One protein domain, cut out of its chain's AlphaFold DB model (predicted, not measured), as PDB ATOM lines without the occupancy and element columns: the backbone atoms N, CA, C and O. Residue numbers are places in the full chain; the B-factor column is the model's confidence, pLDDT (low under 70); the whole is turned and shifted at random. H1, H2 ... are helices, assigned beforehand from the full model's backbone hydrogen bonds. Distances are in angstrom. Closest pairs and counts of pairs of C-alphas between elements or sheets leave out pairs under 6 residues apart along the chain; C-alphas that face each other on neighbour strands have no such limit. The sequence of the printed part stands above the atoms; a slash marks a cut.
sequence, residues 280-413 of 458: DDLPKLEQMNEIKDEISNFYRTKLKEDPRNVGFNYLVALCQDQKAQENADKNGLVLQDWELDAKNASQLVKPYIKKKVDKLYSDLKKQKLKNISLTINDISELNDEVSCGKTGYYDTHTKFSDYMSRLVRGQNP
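This is residues 280 to 413 of the 458 residues of an uncharacterized protein of Lactobacillus crispatus (UniProt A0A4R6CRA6). H3 folds back along the long core helix H2, H4 and H5 pack on it, and H1 meets its first part. The all-helix printed part has 134 residues with six named helices, H1 to H6. It is compact, radius of gyration of the C-alphas 14.8 A, spans 47 by 35 by 33 A.

Start at the hub H2, residues 307 to 331, in a hairpin with H3, residues 342 to 348; closest are C-alphas 317 and 342, 4.6 A. H1, residues 280 to 296, only just touches H6, residues 399 to 408, with 3 C-alpha pairs within 8 A. In H3, 1 of 3 O i to N i+4 pairs is within hydrogen-bond range, beside 3 of 4 O i to N i+3.

Find C-alpha 307 at (79.567, 121.503, 101.919); from there H2 runs 37.6 A to C-alpha 331 at (115.947, 121.475, 111.292). H4 is residues 351 to 365, H5 376 to 382.

The printed part has no cut; pLDDT is under 70 at residues 301 to 304 and 384 to 396.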
ATOM      1  N   ASP A 280     101.960 129.687  84.620       90.62
ATOM      2  CA  ASP A 280     102.587 128.370  84.818       90.62
ATOM      3  C   ASP A 280     101.953 127.538  85.951       90.62
ATOM      4  O   ASP A 280     102.129 126.319  85.998       90.62
ATOM      5  N   ASP A 281     101.196 128.168  86.855       92.69
ATOM      6  CA  ASP A 281     100.456 127.476  87.912       92.69
ATOM      7  C   ASP A 281      99.140 126.865  87.383       92.69
ATOM      8  O   ASP A 281      98.578 125.986  88.038       92.69
ATOM      9  N   LEU A 282      98.646 127.281  86.202       92.69
ATOM     10  CA  LEU A 282      97.334 126.879  85.665       92.69
ATOM     11  C   LEU A 282      97.137 125.359  85.583       92.69
ATOM     12  O   LEU A 282      96.142 124.887  86.133       92.69
ATOM     13  N   PRO A 283      98.067 124.561  85.016       94.19
ATOM     14  CA  PRO A 283      97.877 123.112  84.952       94.19
ATOM     15  C   PRO A 283      97.752 122.471  86.340       94.19
ATOM     16  O   PRO A 283      97.039 121.486  86.521       94.19
ATOM     17  N   LYS A 284      98.439 123.031  87.344       95.06
ATOM     18  CA  LYS A 284      98.373 122.546  88.725       95.06
ATOM     19  C   LYS A 284      97.057 122.952  89.395       95.06
ATOM     20  O   LYS A 284      96.465 122.150  90.111       95.06
ATOM     21  N   LEU A 285      96.581 124.171  89.148       94.38
ATOM     22  CA  LEU A 285      95.301 124.674  89.656       94.38
ATOM     23  C   LEU A 285      94.109 123.904  89.077       94.38
ATOM     24  O   LEU A 285      93.195 123.556  89.824       94.38
ATOM     25  N   GLU A 286      94.153 123.571  87.785       94.19
ATOM     26  CA  GLU A 286      93.165 122.713  87.119       94.19
ATOM     27  C   GLU A 286      93.110 121.327  87.772       94.19
ATOM     28  O   GLU A 286      92.043 120.896  88.208       94.19
ATOM     29  N   GLN A 287      94.265 120.678  87.961       95.06
ATOM     30  CA  GLN A 287      94.347 119.399  88.679       95.06
ATOM     31  C   GLN A 287      93.850 119.509  90.127       95.06
ATOM     32  O   GLN A 287      93.247 118.578  90.661       95.06
ATOM     33  N   MET A 288      94.071 120.644  90.791       93.31
ATOM     34  CA  MET A 288      93.601 120.832  92.160       93.31
ATOM     35  C   MET A 288      92.081 121.015  92.222       93.31
ATOM     36  O   MET A 288      91.439 120.550  93.168       93.31
ATOM     37  N   ASN A 289      91.488 121.618  91.189       92.19
ATOM     38  CA  ASN A 289      90.042 121.653  91.018       92.19
ATOM     39  C   ASN A 289      89.473 120.252  90.719       92.19
ATOM     40  O   ASN A 289      88.457 119.882  91.300       92.19
ATOM     41  N   GLU A 290      90.168 119.423  89.931       92.75
ATOM     42  CA  GLU A 290      89.788 118.013  89.731       92.75
ATOM     43  C   GLU A 290      89.782 117.219  91.051       92.75
ATOM     44  O   GLU A 290      88.834 116.480  91.324       92.75
ATOM     45  N   ILE A 291      90.788 117.411  91.916       92.62
ATOM     46  CA  ILE A 291      90.824 116.819  93.268       92.62
ATOM     47  C   ILE A 291      89.613 117.272  94.093       92.62
ATOM     48  O   ILE A 291      88.967 116.464  94.770       92.62
ATOM     49  N   LYS A 292      89.286 118.567  94.058       90.62
ATOM     50  CA  LYS A 292      88.128 119.126  94.768       90.62
ATOM     51  C   LYS A 292      86.808 118.519  94.266       90.62
ATOM     52  O   LYS A 292      85.934 118.178  95.075       90.62
ATOM     53  N   ASP A 293      86.673 118.320  92.959       89.56
ATOM     54  CA  ASP A 293      85.516 117.662  92.347       89.56
ATOM     55  C   ASP A 293      85.452 116.165  92.706       89.56
ATOM     56  O   ASP A 293      84.373 115.625  92.988       89.56
ATOM     57  N   GLU A 294      86.595 115.476  92.783       91.25
ATOM     58  CA  GLU A 294      86.674 114.091  93.261       91.25
ATOM     59  C   GLU A 294      86.166 113.972  94.708       91.25
ATOM     60  O   GLU A 294      85.327 113.112  95.006       91.25
ATOM     61  N   ILE A 295      86.590 114.878  95.595       91.56
ATOM     62  CA  ILE A 295      86.122 114.916  96.989       91.56
ATOM     63  C   ILE A 295      84.617 115.189  97.056       91.56
ATOM     64  O   ILE A 295      83.906 114.534  97.824       91.56
ATOM     65  N   SER A 296      84.099 116.090  96.222       88.81
ATOM     66  CA  SER A 296      82.660 116.382  96.152       88.81
ATOM     67  C   SER A 296      81.838 115.134  95.785       88.81
ATOM     68  O   SER A 296      80.777 114.886  96.364       88.81
ATOM     69  N   ASN A 297      82.374 114.247  94.935       89.44
ATOM     70  CA  ASN A 297      81.751 112.957  94.602       89.44
ATOM     71  C   ASN A 297      81.735 111.943  95.763       89.44
ATOM     72  O   ASN A 297      81.039 110.921  95.697       89.44
ATOM     73  N   PHE A 298      82.474 112.180  96.850       91.12
ATOM     74  CA  PHE A 298      82.421 111.308  98.022       91.12
ATOM     75  C   PHE A 298      81.106 111.437  98.786       91.12
ATOM     76  O   PHE A 298      80.704 110.462  99.447       91.12
ATOM     77  N   TYR A 299      80.448 112.592  98.672       86.06
ATOM     78  CA  TYR A 299      79.191 112.919  99.324       86.06
ATOM     79  C   TYR A 299      78.001 112.288  98.600       86.06
ATOM     80  O   TYR A 299      77.888 112.286  97.378       86.06
ATOM     81  N   ARG A 300      77.072 111.733  99.383       75.62
ATOM     82  CA  ARG A 300      75.857 111.061  98.884       75.62
ATOM     83  C   ARG A 300      74.652 112.009  98.810       75.62
ATOM     84  O   ARG A 300      73.537 111.610  99.138       75.62
ATOM     85  N   THR A 301      74.873 113.275  98.472       68.19
ATOM     86  CA  THR A 301      73.811 114.289  98.373       68.19
ATOM     87  C   THR A 301      73.288 114.379  96.938       68.19
ATOM     88  O   THR A 301      74.008 114.074  95.990       68.19
ATOM     89  N   LYS A 302      72.028 114.813  96.758       62.97
ATOM     90  CA  LYS A 302      71.459 115.060  95.416       62.97
ATOM     91  C   LYS A 302      72.243 116.119  94.627       62.97
ATOM     92  O   LYS A 302      72.215 116.086  93.407       62.97
ATOM     93  N   LEU A 303      72.928 117.021  95.332       60.88
ATOM     94  CA  LEU A 303      73.678 118.140  94.766       60.88
ATOM     95  C   LEU A 303      75.169 117.835  94.515       60.88
ATOM     96  O   LEU A 303      75.838 118.688  93.954       60.88
ATOM     97  N   LYS A 304      75.686 116.642  94.877       68.81
ATOM     98  CA  LYS A 304      77.110 116.247  94.723       68.81
ATOM     99  C   LYS A 304      78.105 117.382  95.037       68.81
ATOM    100  O   LYS A 304      78.987 117.693  94.247       68.81
ATOM    101  N   GLU A 305      77.951 117.989  96.204       72.38
ATOM    102  CA  GLU A 305      78.762 119.122  96.660       72.38
ATOM    103  C   GLU A 305      79.517 118.757  97.948       72.38
ATOM    104  O   GLU A 305      78.973 118.034  98.789       72.38
ATOM    105  N   ASP A 306      80.748 119.255  98.112       76.62
ATOM    106  CA  ASP A 306      81.463 119.286  99.396       76.62
ATOM    107  C   ASP A 306      81.001 120.516 100.198       76.62
ATOM    108  O   ASP A 306      81.389 121.644  99.870       76.62
ATOM    109  N   PRO A 307      80.149 120.360 101.231       76.88
ATOM    110  CA  PRO A 307      79.567 121.503 101.919       76.88
ATOM    111  C   PRO A 307      80.667 122.360 102.541       76.88
ATOM    112  O   PRO A 307      81.387 121.894 103.422       76.88
ATOM    113  N   ARG A 308      80.776 123.618 102.100       74.69
ATOM    114  CA  ARG A 308      81.805 124.573 102.553       74.69
ATOM    115  C   ARG A 308      83.250 124.066 102.376       74.69
ATOM    116  O   ARG A 308      84.111 124.450 103.160       74.69
ATOM    117  N   ASN A 309      83.518 123.221 101.373       83.00
ATOM    118  CA  ASN A 309      84.852 122.673 101.070       83.00
ATOM    119  C   ASN A 309      85.511 121.927 102.250       83.00
ATOM    120  O   ASN A 309      86.733 121.902 102.377       83.00
ATOM    121  N   VAL A 310      84.719 121.348 103.158       86.50
ATOM    122  CA  VAL A 310      85.228 120.776 104.415       86.50
ATOM    123  C   VAL A 310      86.140 119.569 104.173       86.50
ATOM    124  O   VAL A 310      87.146 119.410 104.865       86.50
ATOM    125  N   GLY A 311      85.825 118.725 103.187       89.19
ATOM    126  CA  GLY A 311      86.675 117.596 102.809       89.19
ATOM    127  C   GLY A 311      87.966 118.045 102.121       89.19
ATOM    128  O   GLY A 311      89.034 117.515 102.426       89.19
ATOM    129  N   PHE A 312      87.872 119.037 101.232       90.38
ATOM    130  CA  PHE A 312      89.028 119.614 100.545       90.38
ATOM    131  C   PHE A 312      89.993 120.310 101.515       90.38
ATOM    132  O   PHE A 312      91.188 120.029 101.495       90.38
ATOM    133  N   ASN A 313      89.478 121.127 102.437       87.75
ATOM    134  CA  ASN A 313      90.295 121.809 103.446       87.75
ATOM    135  C   ASN A 313      91.035 120.814 104.352       87.75
ATOM    136  O   ASN A 313      92.178 121.054 104.730       87.75
ATOM    137  N   TYR A 314      90.420 119.667 104.660       91.38
ATOM    138  CA  TYR A 314      91.098 118.600 105.395       91.38
ATOM    139  C   TYR A 314      92.260 117.978 104.602       91.38
ATOM    140  O   TYR A 314      93.313 117.720 105.182       91.38
ATOM    141  N   LEU A 315      92.118 117.784 103.285       92.94
ATOM    142  CA  LEU A 315      93.226 117.326 102.437       92.94
ATOM    143  C   LEU A 315      94.379 118.341 102.403       92.94
ATOM    144  O   LEU A 315      95.538 117.942 102.510       92.94
ATOM    145  N   VAL A 316      94.067 119.634 102.263       90.50
ATOM    146  CA  VAL A 316      95.071 120.712 102.277       90.50
ATOM    147  C   VAL A 316      95.832 120.714 103.603       90.50
ATOM    148  O   VAL A 316      97.061 120.694 103.590       90.50
ATOM    149  N   ALA A 317      95.120 120.626 104.732       88.75
ATOM    150  CA  ALA A 317      95.733 120.558 106.057       88.75
ATOM    151  C   ALA A 317      96.659 119.336 106.212       88.75
ATOM    152  O   ALA A 317      97.770 119.470 106.707       88.75
ATOM    153  N   LEU A 318      96.267 118.155 105.708       92.25
ATOM    154  CA  LEU A 318      97.144 116.970 105.693       92.25
ATOM    155  C   LEU A 318      98.444 117.204 104.905       92.25
ATOM    156  O   LEU A 318      99.501 116.711 105.300       92.25
ATOM    157  N   CYS A 319      98.373 117.931 103.786       91.31
ATOM    158  CA  CYS A 319      99.544 118.242 102.969       91.31
ATOM    159  C   CYS A 319     100.471 119.250 103.663       91.31
ATOM    160  O   CYS A 319     101.687 119.063 103.674       91.31
ATOM    161  N   GLN A 320      99.905 120.290 104.276       86.44
ATOM    162  CA  GLN A 320     100.683 121.293 105.002       86.44
ATOM    163  C   GLN A 320     101.340 120.727 106.266       86.44
ATOM    164  O   GLN A 320     102.533 120.949 106.465       86.44
ATOM    165  N   ASP A 321     100.621 119.916 107.047       89.12
ATOM    166  CA  ASP A 321     101.168 119.223 108.219       89.12
ATOM    167  C   ASP A 321     102.368 118.340 107.837       89.12
ATOM    168  O   ASP A 321     103.380 118.314 108.537       89.12
ATOM    169  N   GLN A 322     102.295 117.650 106.693       90.19
ATOM    170  CA  GLN A 322     103.411 116.857 106.173       90.19
ATOM    171  C   GLN A 322     104.626 117.732 105.836       90.19
ATOM    172  O   GLN A 322     105.750 117.366 106.176       90.19
ATOM    173  N   LYS A 323     104.418 118.885 105.190       85.94
ATOM    174  CA  LYS A 323     105.492 119.837 104.867       85.94
ATOM    175  C   LYS A 323     106.114 120.435 106.133       85.94
ATOM    176  O   LYS A 323     107.336 120.564 106.211       85.94
ATOM    177  N   ALA A 324     105.295 120.768 107.132       84.56
ATOM    178  CA  ALA A 324     105.756 121.248 108.430       84.56
ATOM    179  C   ALA A 324     106.635 120.194 109.119       84.56
ATOM    180  O   ALA A 324     107.748 120.513 109.534       84.56
ATOM    181  N   GLN A 325     106.187 118.935 109.156       87.38
ATOM    182  CA  GLN A 325     106.951 117.812 109.714       87.38
ATOM    183  C   GLN A 325     108.289 117.615 108.993       87.38
ATOM    184  O   GLN A 325     109.327 117.560 109.642       87.38
ATOM    185  N   GLU A 326     108.299 117.605 107.659       88.12
ATOM    186  CA  GLU A 326     109.537 117.465 106.879       88.12
ATOM    187  C   GLU A 326     110.526 118.619 107.113       88.12
ATOM    188  O   GLU A 326     111.741 118.408 107.112       88.12
ATOM    189  N   ASN A 327     110.031 119.843 107.313       84.50
ATOM    190  CA  ASN A 327     110.868 120.997 107.643       84.50
ATOM    191  C   ASN A 327     111.388 120.946 109.084       84.50
ATOM    192  O   ASN A 327     112.542 121.302 109.323       84.50
ATOM    193  N   ALA A 328     110.569 120.504 110.038       84.69
ATOM    194  CA  ALA A 328     110.981 120.322 111.423       84.69
ATOM    195  C   ALA A 328     112.062 119.238 111.539       84.69
ATOM    196  O   ALA A 328     113.108 119.494 112.134       84.69
ATOM    197  N   ASP A 329     111.877 118.098 110.864       87.88
ATOM    198  CA  ASP A 329     112.850 117.003 110.804       87.88
ATOM    199  C   ASP A 329     114.200 117.471 110.239       87.88
ATOM    200  O   ASP A 329     115.254 117.184 110.809       87.88
ATOM    201  N   LYS A 330     114.186 118.252 109.147       88.56
ATOM    202  CA  LYS A 330     115.407 118.835 108.552       88.56
ATOM    203  C   LYS A 330     116.142 119.787 109.497       88.56
ATOM    204  O   LYS A 330     117.362 119.893 109.407       88.56
ATOM    205  N   ASN A 331     115.412 120.469 110.376       85.44
ATOM    206  CA  ASN A 331     115.947 121.475 111.292       85.44
ATOM    207  C   ASN A 331     116.143 120.953 112.728       85.44
ATOM    208  O   ASN A 331     116.535 121.723 113.602       85.44
ATOM    209  N   GLY A 332     115.882 119.666 112.987       88.12
ATOM    210  CA  GLY A 332     115.986 119.069 114.322       88.12
ATOM    211  C   GLY A 332     114.972 119.617 115.334       88.12
ATOM    212  O   GLY A 332     115.259 119.648 116.530       88.12
ATOM    213  N   LEU A 333     113.813 120.080 114.867       83.94
ATOM    214  CA  LEU A 333     112.742 120.647 115.689       83.94
ATOM    215  C   LEU A 333     111.667 119.596 115.992       83.94
ATOM    216  O   LEU A 333     111.417 118.699 115.192       83.94
ATOM    217  N   VAL A 334     110.997 119.739 117.137       84.12
ATOM    218  CA  VAL A 334     109.853 118.902 117.527       84.12
ATOM    219  C   VAL A 334     108.593 119.759 117.502       84.12
ATOM    220  O   VAL A 334     108.425 120.622 118.365       84.12
ATOM    221  N   LEU A 335     107.721 119.504 116.526       78.75
ATOM    222  CA  LEU A 335     106.428 120.180 116.418       78.75
ATOM    223  C   LEU A 335     105.474 119.727 117.524       78.75
ATOM    224  O   LEU A 335     105.426 118.551 117.894       78.75
ATOM    225  N   GLN A 336     104.699 120.672 118.030       81.25
ATOM    226  CA  GLN A 336     103.626 120.452 118.984       81.25
ATOM    227  C   GLN A 336     102.306 120.157 118.263       81.25
ATOM    228  O   GLN A 336     102.043 120.643 117.167       81.25
ATOM    229  N   ASP A 337     101.419 119.415 118.927       73.69
ATOM    230  CA  ASP A 337     100.098 119.025 118.406       73.69
ATOM    231  C   ASP A 337      99.221 120.206 117.939       73.69
ATOM    232  O   ASP A 337      98.328 120.012 117.119       73.69
ATOM    233  N   TRP A 338      99.424 121.403 118.499       72.25
ATOM    234  CA  TRP A 338      98.666 122.611 118.157       72.25
ATOM    235  C   TRP A 338      99.215 123.347 116.926       72.25
ATOM    236  O   TRP A 338      98.527 124.221 116.410       72.25
ATOM    237  N   GLU A 339     100.410 122.985 116.449       71.00
ATOM    238  CA  GLU A 339     101.020 123.499 115.213       71.00
ATOM    239  C   GLU A 339     100.562 122.715 113.967       71.00
ATOM    240  O   GLU A 339     101.008 123.002 112.861       71.00
ATOM    241  N   LEU A 340      99.698 121.705 114.146       80.06
ATOM    242  CA  LEU A 340      99.192 120.823 113.095       80.06
ATOM    243  C   LEU A 340      97.678 120.996 112.917       80.06
ATOM    244  O   LEU A 340      96.883 120.795 113.844       80.06
ATOM    245  N   ASP A 341      97.258 121.315 111.699       81.44
ATOM    246  CA  ASP A 341      95.892 121.730 111.386       81.44
ATOM    247  C   ASP A 341      94.974 120.567 110.993       81.44
ATOM    248  O   ASP A 341      93.747 120.641 111.167       81.44
ATOM    249  N   ALA A 342      95.524 119.443 110.514       86.12
ATOM    250  CA  ALA A 342      94.712 118.345 109.988       86.12
ATOM    251  C   ALA A 342      93.810 117.727 111.061       86.12
ATOM    252  O   ALA A 342      92.679 117.321 110.775       86.12
ATOM    253  N   LYS A 343      94.268 117.687 112.319       85.31
ATOM    254  CA  LYS A 343      93.480 117.174 113.449       85.31
ATOM    255  C   LYS A 343      92.198 117.983 113.631       85.31
ATOM    256  O   LYS A 343      91.125 117.377 113.701       85.31
ATOM    257  N   ASN A 344      92.312 119.312 113.651       81.88
ATOM    258  CA  ASN A 344      91.195 120.244 113.802       81.88
ATOM    259  C   ASN A 344      90.265 120.187 112.586       81.88
ATOM    260  O   ASN A 344      89.062 119.969 112.748       81.88
ATOM    261  N   ALA A 345      90.818 120.261 111.372       83.75
ATOM    262  CA  ALA A 345      90.042 120.160 110.136       83.75
ATOM    263  C   ALA A 345      89.242 118.844 110.061       83.75
ATOM    264  O   ALA A 345      88.068 118.839 109.680       83.75
ATOM    265  N   SER A 346      89.823 117.726 110.518       88.44
ATOM    266  CA  SER A 346      89.167 116.413 110.477       88.44
ATOM    267  C   SER A 346      87.911 116.301 111.347       88.44
ATOM    268  O   SER A 346      87.084 115.427 111.086       88.44
ATOM    269  N   GLN A 347      87.742 117.162 112.360       87.81
ATOM    270  CA  GLN A 347      86.571 117.146 113.249       87.81
ATOM    271  C   GLN A 347      85.290 117.582 112.527       87.81
ATOM    272  O   GLN A 347      84.194 117.159 112.895       87.81
ATOM    273  N   LEU A 348      85.427 118.395 111.476       85.12
ATOM    274  CA  LEU A 348      84.315 118.872 110.654       85.12
ATOM    275  C   LEU A 348      83.916 117.851 109.570       85.12
ATOM    276  O   LEU A 348      82.811 117.911 109.026       85.12
ATOM    277  N   VAL A 349      84.790 116.887 109.264       88.38
ATOM    278  CA  VAL A 349      84.608 115.911 108.184       88.38
ATOM    279  C   VAL A 349      83.846 114.681 108.683       88.38
ATOM    280  O   VAL A 349      84.220 114.030 109.659       88.38
ATOM    281  N   LYS A 350      82.794 114.270 107.960       90.38
ATOM    282  CA  LYS A 350      82.047 113.044 108.298       90.38
ATOM    283  C   LYS A 350      82.964 111.808 108.244       90.38
ATOM    284  O   LYS A 350      83.718 111.673 107.279       90.38
ATOM    285  N   PRO A 351      82.830 110.821 109.155       92.12
ATOM    286  CA  PRO A 351      83.761 109.688 109.243       92.12
ATOM    287  C   PRO A 351      83.967 108.897 107.941       92.12
ATOM    288  O   PRO A 351      85.064 108.420 107.663       92.12
ATOM    289  N   TYR A 352      82.923 108.751 107.120       90.50
ATOM    290  CA  TYR A 352      83.022 108.036 105.843       90.50
ATOM    291  C   TYR A 352      83.693 108.861 104.731       90.50
ATOM    292  O   TYR A 352      84.266 108.271 103.819       90.50
ATOM    293  N   ILE A 353      83.611 110.195 104.796       92.00
ATOM    294  CA  ILE A 353      84.332 111.108 103.899       92.00
ATOM    295  C   ILE A 353      85.799 111.130 104.307       92.00
ATOM    296  O   ILE A 353      86.654 110.922 103.457       92.00
ATOM    297  N   LYS A 354      86.074 111.253 105.614       94.06
ATOM    298  CA  LYS A 354      87.426 111.227 106.182       94.06
ATOM    299  C   LYS A 354      88.224 110.028 105.672       94.06
ATOM    300  O   LYS A 354      89.260 110.217 105.058       94.06
ATOM    301  N   LYS A 355      87.669 108.812 105.764       95.06
ATOM    302  CA  LYS A 355      88.312 107.591 105.230       95.06
ATOM    303  C   LYS A 355      88.660 107.664 103.740       95.06
ATOM    304  O   LYS A 355      89.642 107.063 103.313       95.06
ATOM    305  N   LYS A 356      87.832 108.333 102.934       95.69
ATOM    306  CA  LYS A 356      88.079 108.495 101.496       95.69
ATOM    307  C   LYS A 356      89.131 109.570 101.228       95.69
ATOM    308  O   LYS A 356      89.995 109.333 100.396       95.69
ATOM    309  N   VAL A 357      89.100 110.683 101.964       95.31
ATOM    310  CA  VAL A 357      90.123 111.740 101.888       95.31
ATOM    311  C   VAL A 357      91.482 111.228 102.375       95.31
ATOM    312  O   VAL A 357      92.476 111.449 101.701       95.31
ATOM    313  N   ASP A 358      91.533 110.448 103.458       96.25
ATOM    314  CA  ASP A 358      92.768 109.811 103.944       96.25
ATOM    315  C   ASP A 358      93.369 108.872 102.885       96.25
ATOM    316  O   ASP A 358      94.585 108.822 102.684       96.25
ATOM    317  N   LYS A 359      92.510 108.125 102.174       95.81
ATOM    318  CA  LYS A 359      92.939 107.284 101.054       95.81
ATOM    319  C   LYS A 359      93.465 108.135  99.895       95.81
ATOM    320  O   LYS A 359      94.549 107.841  99.404       95.81
ATOM    321  N   LEU A 360      92.731 109.180  99.505       94.81
ATOM    322  CA  LEU A 360      93.121 110.119  98.452       94.81
ATOM    323  C   LEU A 360      94.486 110.753  98.758       94.81
ATOM    324  O   LEU A 360      95.369 110.732  97.911       94.81
ATOM    325  N   TYR A 361      94.697 111.206  99.996       95.88
ATOM    326  CA  TYR A 361      95.983 111.702 100.486       95.88
ATOM    327  C   TYR A 361      97.093 110.642 100.393       95.88
ATOM    328  O   TYR A 361      98.192 110.927  99.919       95.88
ATOM    329  N   SER A 362      96.821 109.394 100.793       95.50
ATOM    330  CA  SER A 362      97.798 108.298 100.678       95.50
ATOM    331  C   SER A 362      98.181 108.001  99.227       95.50
ATOM    332  O   SER A 362      99.349 107.723  98.944       95.50
ATOM    333  N   ASP A 363      97.205 108.038  98.321       94.25
ATOM    334  CA  ASP A 363      97.403 107.787  96.897       94.25
ATOM    335  C   ASP A 363      98.133 108.967  96.228       94.25
ATOM    336  O   ASP A 363      99.064 108.727  95.458       94.25
ATOM    337  N   LEU A 364      97.819 110.213  96.605       93.69
ATOM    338  CA  LEU A 364      98.549 111.427  96.213       93.69
ATOM    339  C   LEU A 364     100.020 111.354  96.651       93.69
ATOM    340  O   LEU A 364     100.925 111.486  95.829       93.69
ATOM    341  N   LYS A 365     100.276 111.051  97.931       92.31
ATOM    342  CA  LYS A 365     101.634 110.914  98.487       92.31
ATOM    343  C   LYS A 365     102.463 109.858  97.748       92.31
ATOM    344  O   LYS A 365     103.679 109.981  97.647       92.31
ATOM    345  N   LYS A 366     101.811 108.813  97.234       92.88
ATOM    346  CA  LYS A 366     102.442 107.723  96.473       92.88
ATOM    347  C   LYS A 366     102.439 107.956  94.959       92.88
ATOM    348  O   LYS A 366     102.858 107.046  94.247       92.88
ATOM    349  N   GLN A 367     101.961 109.109  94.480       90.12
ATOM    350  CA  GLN A 367     101.828 109.432  93.053       90.12
ATOM    351  C   GLN A 367     101.033 108.361  92.278       90.12
ATOM    352  O   GLN A 367     101.423 107.912  91.203       90.12
ATOM    353  N   LYS A 368      99.927 107.884  92.869       90.75
ATOM    354  CA  LYS A 368      99.063 106.820  92.317       90.75
ATOM    355  C   LYS A 368      97.760 107.328  91.704       90.75
ATOM    356  O   LYS A 368      96.981 106.520  91.197       90.75
ATOM    357  N   LEU A 369      97.500 108.630  91.778       87.75
ATOM    358  CA  LEU A 369      96.307 109.225  91.192       87.75
ATOM    359  C   LEU A 369      96.450 109.273  89.671       87.75
ATOM    360  O   LEU A 369      97.475 109.671  89.126       87.75
ATOM    361  N   LYS A 370      95.417 108.813  88.967       83.94
ATOM    362  CA  LYS A 370      95.407 108.813  87.505       83.94
ATOM    363  C   LYS A 370      95.188 110.247  87.021       83.94
ATOM    364  O   LYS A 370      94.219 110.863  87.437       83.94
ATOM    365  N   ASN A 371      96.042 110.728  86.118       84.75
ATOM    366  CA  ASN A 371      95.989 112.071  85.515       84.75
ATOM    367  C   ASN A 371      96.248 113.255  86.471       84.75
ATOM    368  O   ASN A 371      96.243 114.391  86.016       84.75
ATOM    369  N   ILE A 372      96.550 113.003  87.747       90.06
ATOM    370  CA  ILE A 372      96.970 114.026  88.709       90.06
ATOM    371  C   ILE A 372      98.463 113.835  88.978       90.06
ATOM    372  O   ILE A 372      98.875 112.795  89.488       90.06
ATOM    373  N   SER A 373      99.266 114.839  88.633       91.88
ATOM    374  CA  SER A 373     100.712 114.897  88.873       91.88
ATOM    375  C   SER A 373     101.093 115.819  90.035       91.88
ATOM    376  O   SER A 373     102.278 116.066  90.250       91.88
ATOM    377  N   LEU A 374     100.109 116.369  90.755       92.75
ATOM    378  CA  LEU A 374     100.340 117.222  91.919       92.75
ATOM    379  C   LEU A 374     101.127 116.484  93.007       92.75
ATOM    380  O   LEU A 374     100.846 115.339  93.367       92.75
ATOM    381  N   THR A 375     102.107 117.172  93.576       92.69
ATOM    382  CA  THR A 375     102.806 116.755  94.790       92.69
ATOM    383  C   THR A 375     102.169 117.387  96.025       92.69
ATOM    384  O   THR A 375     101.381 118.328  95.940       92.69
ATOM    385  N   ILE A 376     102.548 116.889  97.206       90.69
ATOM    386  CA  ILE A 376     102.180 117.512  98.485       90.69
ATOM    387  C   ILE A 376     102.644 118.974  98.524       90.69
ATOM    388  O   ILE A 376     101.878 119.846  98.923       90.69
ATOM    389  N   ASN A 377     103.861 119.244  98.039       88.94
ATOM    390  CA  ASN A 377     104.405 120.599  97.978       88.94
ATOM    391  C   ASN A 377     103.585 121.503  97.061       88.94
ATOM    392  O   ASN A 377     103.315 122.634  97.448       88.94
ATOM    393  N   ASP A 378     103.137 121.003  95.906       91.94
ATOM    394  CA  ASP A 378     102.295 121.787  94.997       91.94
ATOM    395  C   ASP A 378     100.981 122.201  95.673       91.94
ATOM    396  O   ASP A 378     100.609 123.370  95.622       91.94
ATOM    397  N   ILE A 379     100.298 121.276  96.357       90.00
ATOM    398  CA  ILE A 379      99.043 121.588  97.066       90.00
ATOM    399  C   ILE A 379      99.282 122.605  98.189       90.00
ATOM    400  O   ILE A 379      98.485 123.531  98.350       90.00
ATOM    401  N   SER A 380     100.374 122.460  98.943       85.56
ATOM    402  CA  SER A 380     100.740 123.399 100.010       85.56
ATOM    403  C   SER A 380     101.202 124.766  99.498       85.56
ATOM    404  O   SER A 380     101.073 125.744 100.218       85.56
ATOM    405  N   GLU A 381     101.777 124.867  98.299       86.81
ATOM    406  CA  GLU A 381     102.190 126.152  97.707       86.81
ATOM    407  C   GLU A 381     101.029 126.890  97.037       86.81
ATOM    408  O   GLU A 381     101.023 128.117  96.986       86.81
ATOM    409  N   LEU A 382     100.042 126.160  96.515       87.44
ATOM    410  CA  LEU A 382      98.839 126.752  95.922       87.44
ATOM    411  C   LEU A 382      97.777 127.129  96.972       87.44
ATOM    412  O   LEU A 382      96.846 127.875  96.659       87.44
ATOM    413  N   ASN A 383      97.919 126.622  98.199       80.44
ATOM    414  CA  ASN A 383      97.164 127.001  99.390       80.44
ATOM    415  C   ASN A 383      98.142 127.198 100.544       80.44
ATOM    416  O   ASN A 383      98.376 126.268 101.310       80.44
ATOM    417  N   ASP A 384      98.730 128.380 100.636       65.75
ATOM    418  CA  ASP A 384      99.791 128.762 101.568       65.75
ATOM    419  C   ASP A 384      99.307 129.114 102.988       65.75
ATOM    420  O   ASP A 384     100.129 129.220 103.895       65.75
ATOM    421  N   GLU A 385      97.990 129.185 103.220       59.44
ATOM    422  CA  GLU A 385      97.381 129.346 104.551       59.44
ATOM    423  C   GLU A 385      96.268 128.304 104.797       59.44
ATOM    424  O   GLU A 385      95.387 128.125 103.949       59.44
ATOM    425  N   VAL A 386      96.251 127.620 105.960       50.78
ATOM    426  CA  VAL A 386      95.040 126.900 106.419       50.78
ATOM    427  C   VAL A 386      94.144 127.867 107.184       50.78
ATOM    428  O   VAL A 386      94.395 128.211 108.337       50.78
ATOM    429  N   SER A 387      93.022 128.274 106.599       48.62
ATOM    430  CA  SER A 387      91.997 128.998 107.353       48.62
ATOM    431  C   SER A 387      91.112 128.020 108.146       48.62
ATOM    432  O   SER A 387      89.938 127.810 107.821       48.62
ATOM    433  N   CYS A 388      91.645 127.409 109.206       39.62
ATOM    434  CA  CYS A 388      90.860 126.659 110.194       39.62
ATOM    435  C   CYS A 388      90.041 127.621 111.080       39.62
ATOM    436  O   CYS A 388      90.357 127.808 112.249       39.62
ATOM    437  N   GLY A 389      88.992 128.263 110.553       41.19
ATOM    438  CA  GLY A 389      88.065 129.041 111.397       41.19
ATOM    439  C   GLY A 389      87.499 130.329 110.811       41.19
ATOM    440  O   GLY A 389      86.555 130.876 111.377       41.19
ATOM    441  N   LYS A 390      87.980 130.799 109.656       39.41
ATOM    442  CA  LYS A 390      87.316 131.893 108.933       39.41
ATOM    443  C   LYS A 390      86.212 131.320 108.050       39.41
ATOM    444  O   LYS A 390      86.359 131.129 106.850       39.41
ATOM    445  N   THR A 391      85.081 130.983 108.664       34.22
ATOM    446  CA  THR A 391      83.837 130.798 107.913       34.22
ATOM    447  C   THR A 391      83.415 132.144 107.336       34.22
ATOM    448  O   THR A 391      82.860 132.975 108.051       34.22
ATOM    449  N   GLY A 392      83.662 132.342 106.048       34.94
ATOM    450  CA  GLY A 392      83.231 133.509 105.291       34.94
ATOM    451  C   GLY A 392      83.526 133.301 103.811       34.94
ATOM    452  O   GLY A 392      84.492 132.643 103.452       34.94
ATOM    453  N   TYR A 393      82.627 133.777 102.962       38.38
ATOM    454  CA  TYR A 393      82.717 133.775 101.503       38.38
ATOM    455  C   TYR A 393      84.109 134.161 100.962       38.38
ATOM    456  O   TYR A 393      84.675 135.132 101.439       38.38
ATOM    457  N   TYR A 394      84.583 133.455  99.923       43.00
ATOM    458  CA  TYR A 394      85.621 133.878  98.960       43.00
ATOM    459  C   TYR A 394      86.736 134.790  99.504       43.00
ATOM    460  O   TYR A 394      86.978 135.858  98.947       43.00
ATOM    461  N   ASP A 395      87.426 134.367 100.562       46.66
ATOM    462  CA  ASP A 395      88.624 135.068 101.023       46.66
ATOM    463  C   ASP A 395      89.769 134.745 100.039       46.66
ATOM    464  O   ASP A 395      90.340 133.647 100.033       46.66
ATOM    465  N   THR A 396      90.015 135.645  99.080       56.09
ATOM    466  CA  THR A 396      91.022 135.485  98.016       56.09
ATOM    467  C   THR A 396      92.419 135.762  98.564       56.09
ATOM    468  O   THR A 396      93.034 136.775  98.237       56.09
ATOM    469  N   HIS A 397      92.898 134.892  99.450       71.31
ATOM    470  CA  HIS A 397      94.245 134.968 100.015       71.31
ATOM    471  C   HIS A 397      95.199 133.914  99.453       71.31
ATOM    472  O   HIS A 397      96.405 134.104  99.544       71.31
ATOM    473  N   THR A 398      94.690 132.854  98.813       83.25
ATOM    474  CA  THR A 398      95.522 131.805  98.211       83.25
ATOM    475  C   THR A 398      95.390 131.791  96.691       83.25
ATOM    476  O   THR A 398      94.375 132.202  96.119       83.25
ATOM    477  N   LYS A 399      96.406 131.243  96.013       89.75
ATOM    478  CA  LYS A 399      96.393 131.042  94.555       89.75
ATOM    479  C   LYS A 399      95.154 130.283  94.084       89.75
ATOM    480  O   LYS A 399      94.539 130.646  93.081       89.75
ATOM    481  N   PHE A 400      94.766 129.239  94.811       89.94
ATOM    482  CA  PHE A 400      93.597 128.443  94.457       89.94
ATOM    483  C   PHE A 400      92.271 129.135  94.732       89.94
ATOM    484  O   PHE A 400      91.346 128.997  93.930       89.94
ATOM    485  N   SER A 401      92.145 129.869  95.841       85.31
ATOM    486  CA  SER A 401      90.897 130.576  96.127       85.31
ATOM    487  C   SER A 401      90.652 131.700  95.117       85.31
ATOM    488  O   SER A 401      89.513 131.867  94.671       85.31
ATOM    489  N   ASP A 402      91.707 132.382  94.662       86.69
ATOM    490  CA  ASP A 402      91.637 133.340  93.554       86.69
ATOM    491  C   ASP A 402      91.241 132.665  92.225       86.69
ATOM    492  O   ASP A 402      90.288 133.096  91.571       86.69
ATOM    493  N   TYR A 403      91.875 131.540  91.864       90.81
ATOM    494  CA  TYR A 403      91.486 130.738  90.691       90.81
ATOM    495  C   TYR A 403      89.999 130.344  90.716       90.81
ATOM    496  O   TYR A 403      89.269 130.558  89.744       90.81
ATOM    497  N   MET A 404      89.512 129.828  91.850       88.94
ATOM    498  CA  MET A 404      88.109 129.437  92.013       88.94
ATOM    499  C   MET A 404      87.152 130.632  91.940       88.94
ATOM    500  O   MET A 404      86.074 130.519  91.354       88.94
ATOM    501  N   SER A 405      87.526 131.771  92.527       85.62
ATOM    502  CA  SER A 405      86.737 133.008  92.490       85.62
ATOM    503  C   SER A 405      86.503 133.476  91.051       85.62
ATOM    504  O   SER A 405      85.376 133.810  90.679       85.62
ATOM    505  N   ARG A 406      87.542 133.412  90.210       86.75
ATOM    506  CA  ARG A 406      87.477 133.777  88.785       86.75
ATOM    507  C   ARG A 406      86.532 132.862  88.005       86.75
ATOM    508  O   ARG A 406      85.659 133.367  87.298       86.75
ATOM    509  N   LEU A 407      86.618 131.544  88.214       88.06
ATOM    510  CA  LEU A 407      85.682 130.580  87.615       88.06
ATOM    511  C   LEU A 407      84.224 130.880  87.987       88.06
ATOM    512  O   LEU A 407      83.353 130.897  87.118       88.06
ATOM    513  N   VAL A 408      83.948 131.151  89.266       84.94
ATOM    514  CA  VAL A 408      82.588 131.465  89.747       84.94
ATOM    515  C   VAL A 408      82.053 132.764  89.140       84.94
ATOM    516  O   VAL A 408      80.859 132.862  88.861       84.94
ATOM    517  N   ARG A 409      82.926 133.744  88.887       82.06
ATOM    518  CA  ARG A 409      82.587 135.007  88.209       82.06
ATOM    519  C   ARG A 409      82.432 134.860  86.688       82.06
ATOM    520  O   ARG A 409      82.199 135.860  86.016       82.06
ATOM    521  N   GLY A 410      82.567 133.650  86.137       85.06
ATOM    522  CA  GLY A 410      82.485 133.396  84.694       85.06
ATOM    523  C   GLY A 410      83.693 133.906  83.904       85.06
ATOM    524  O   GLY A 410      83.618 134.030  82.684       85.06
ATOM    525  N   GLN A 411      84.801 134.216  84.581       86.25
ATOM    526  CA  GLN A 411      86.044 134.644  83.947       86.25
ATOM    527  C   GLN A 411      86.861 133.411  83.543       86.25
ATOM    528  O   GLN A 411      86.933 132.450  84.305       86.25
ATOM    529  N   ASN A 412      87.506 133.434  82.371       89.50
ATOM    530  CA  ASN A 412      88.392 132.354  81.922       89.50
ATOM    531  C   ASN A 412      89.780 132.481  82.583       89.50
ATOM    532  O   ASN A 412      90.545 133.327  82.129       89.50
ATOM    533  N   PRO A 413      90.156 131.660  83.585       87.88
ATOM    534  CA  PRO A 413      91.411 131.818  84.340       87.88
ATOM    535  C   PRO A 413      92.684 131.755  83.480       87.88
ATOM    536  O   PRO A 413      93.731 132.240  83.892       87.88
TER     537      PRO A 413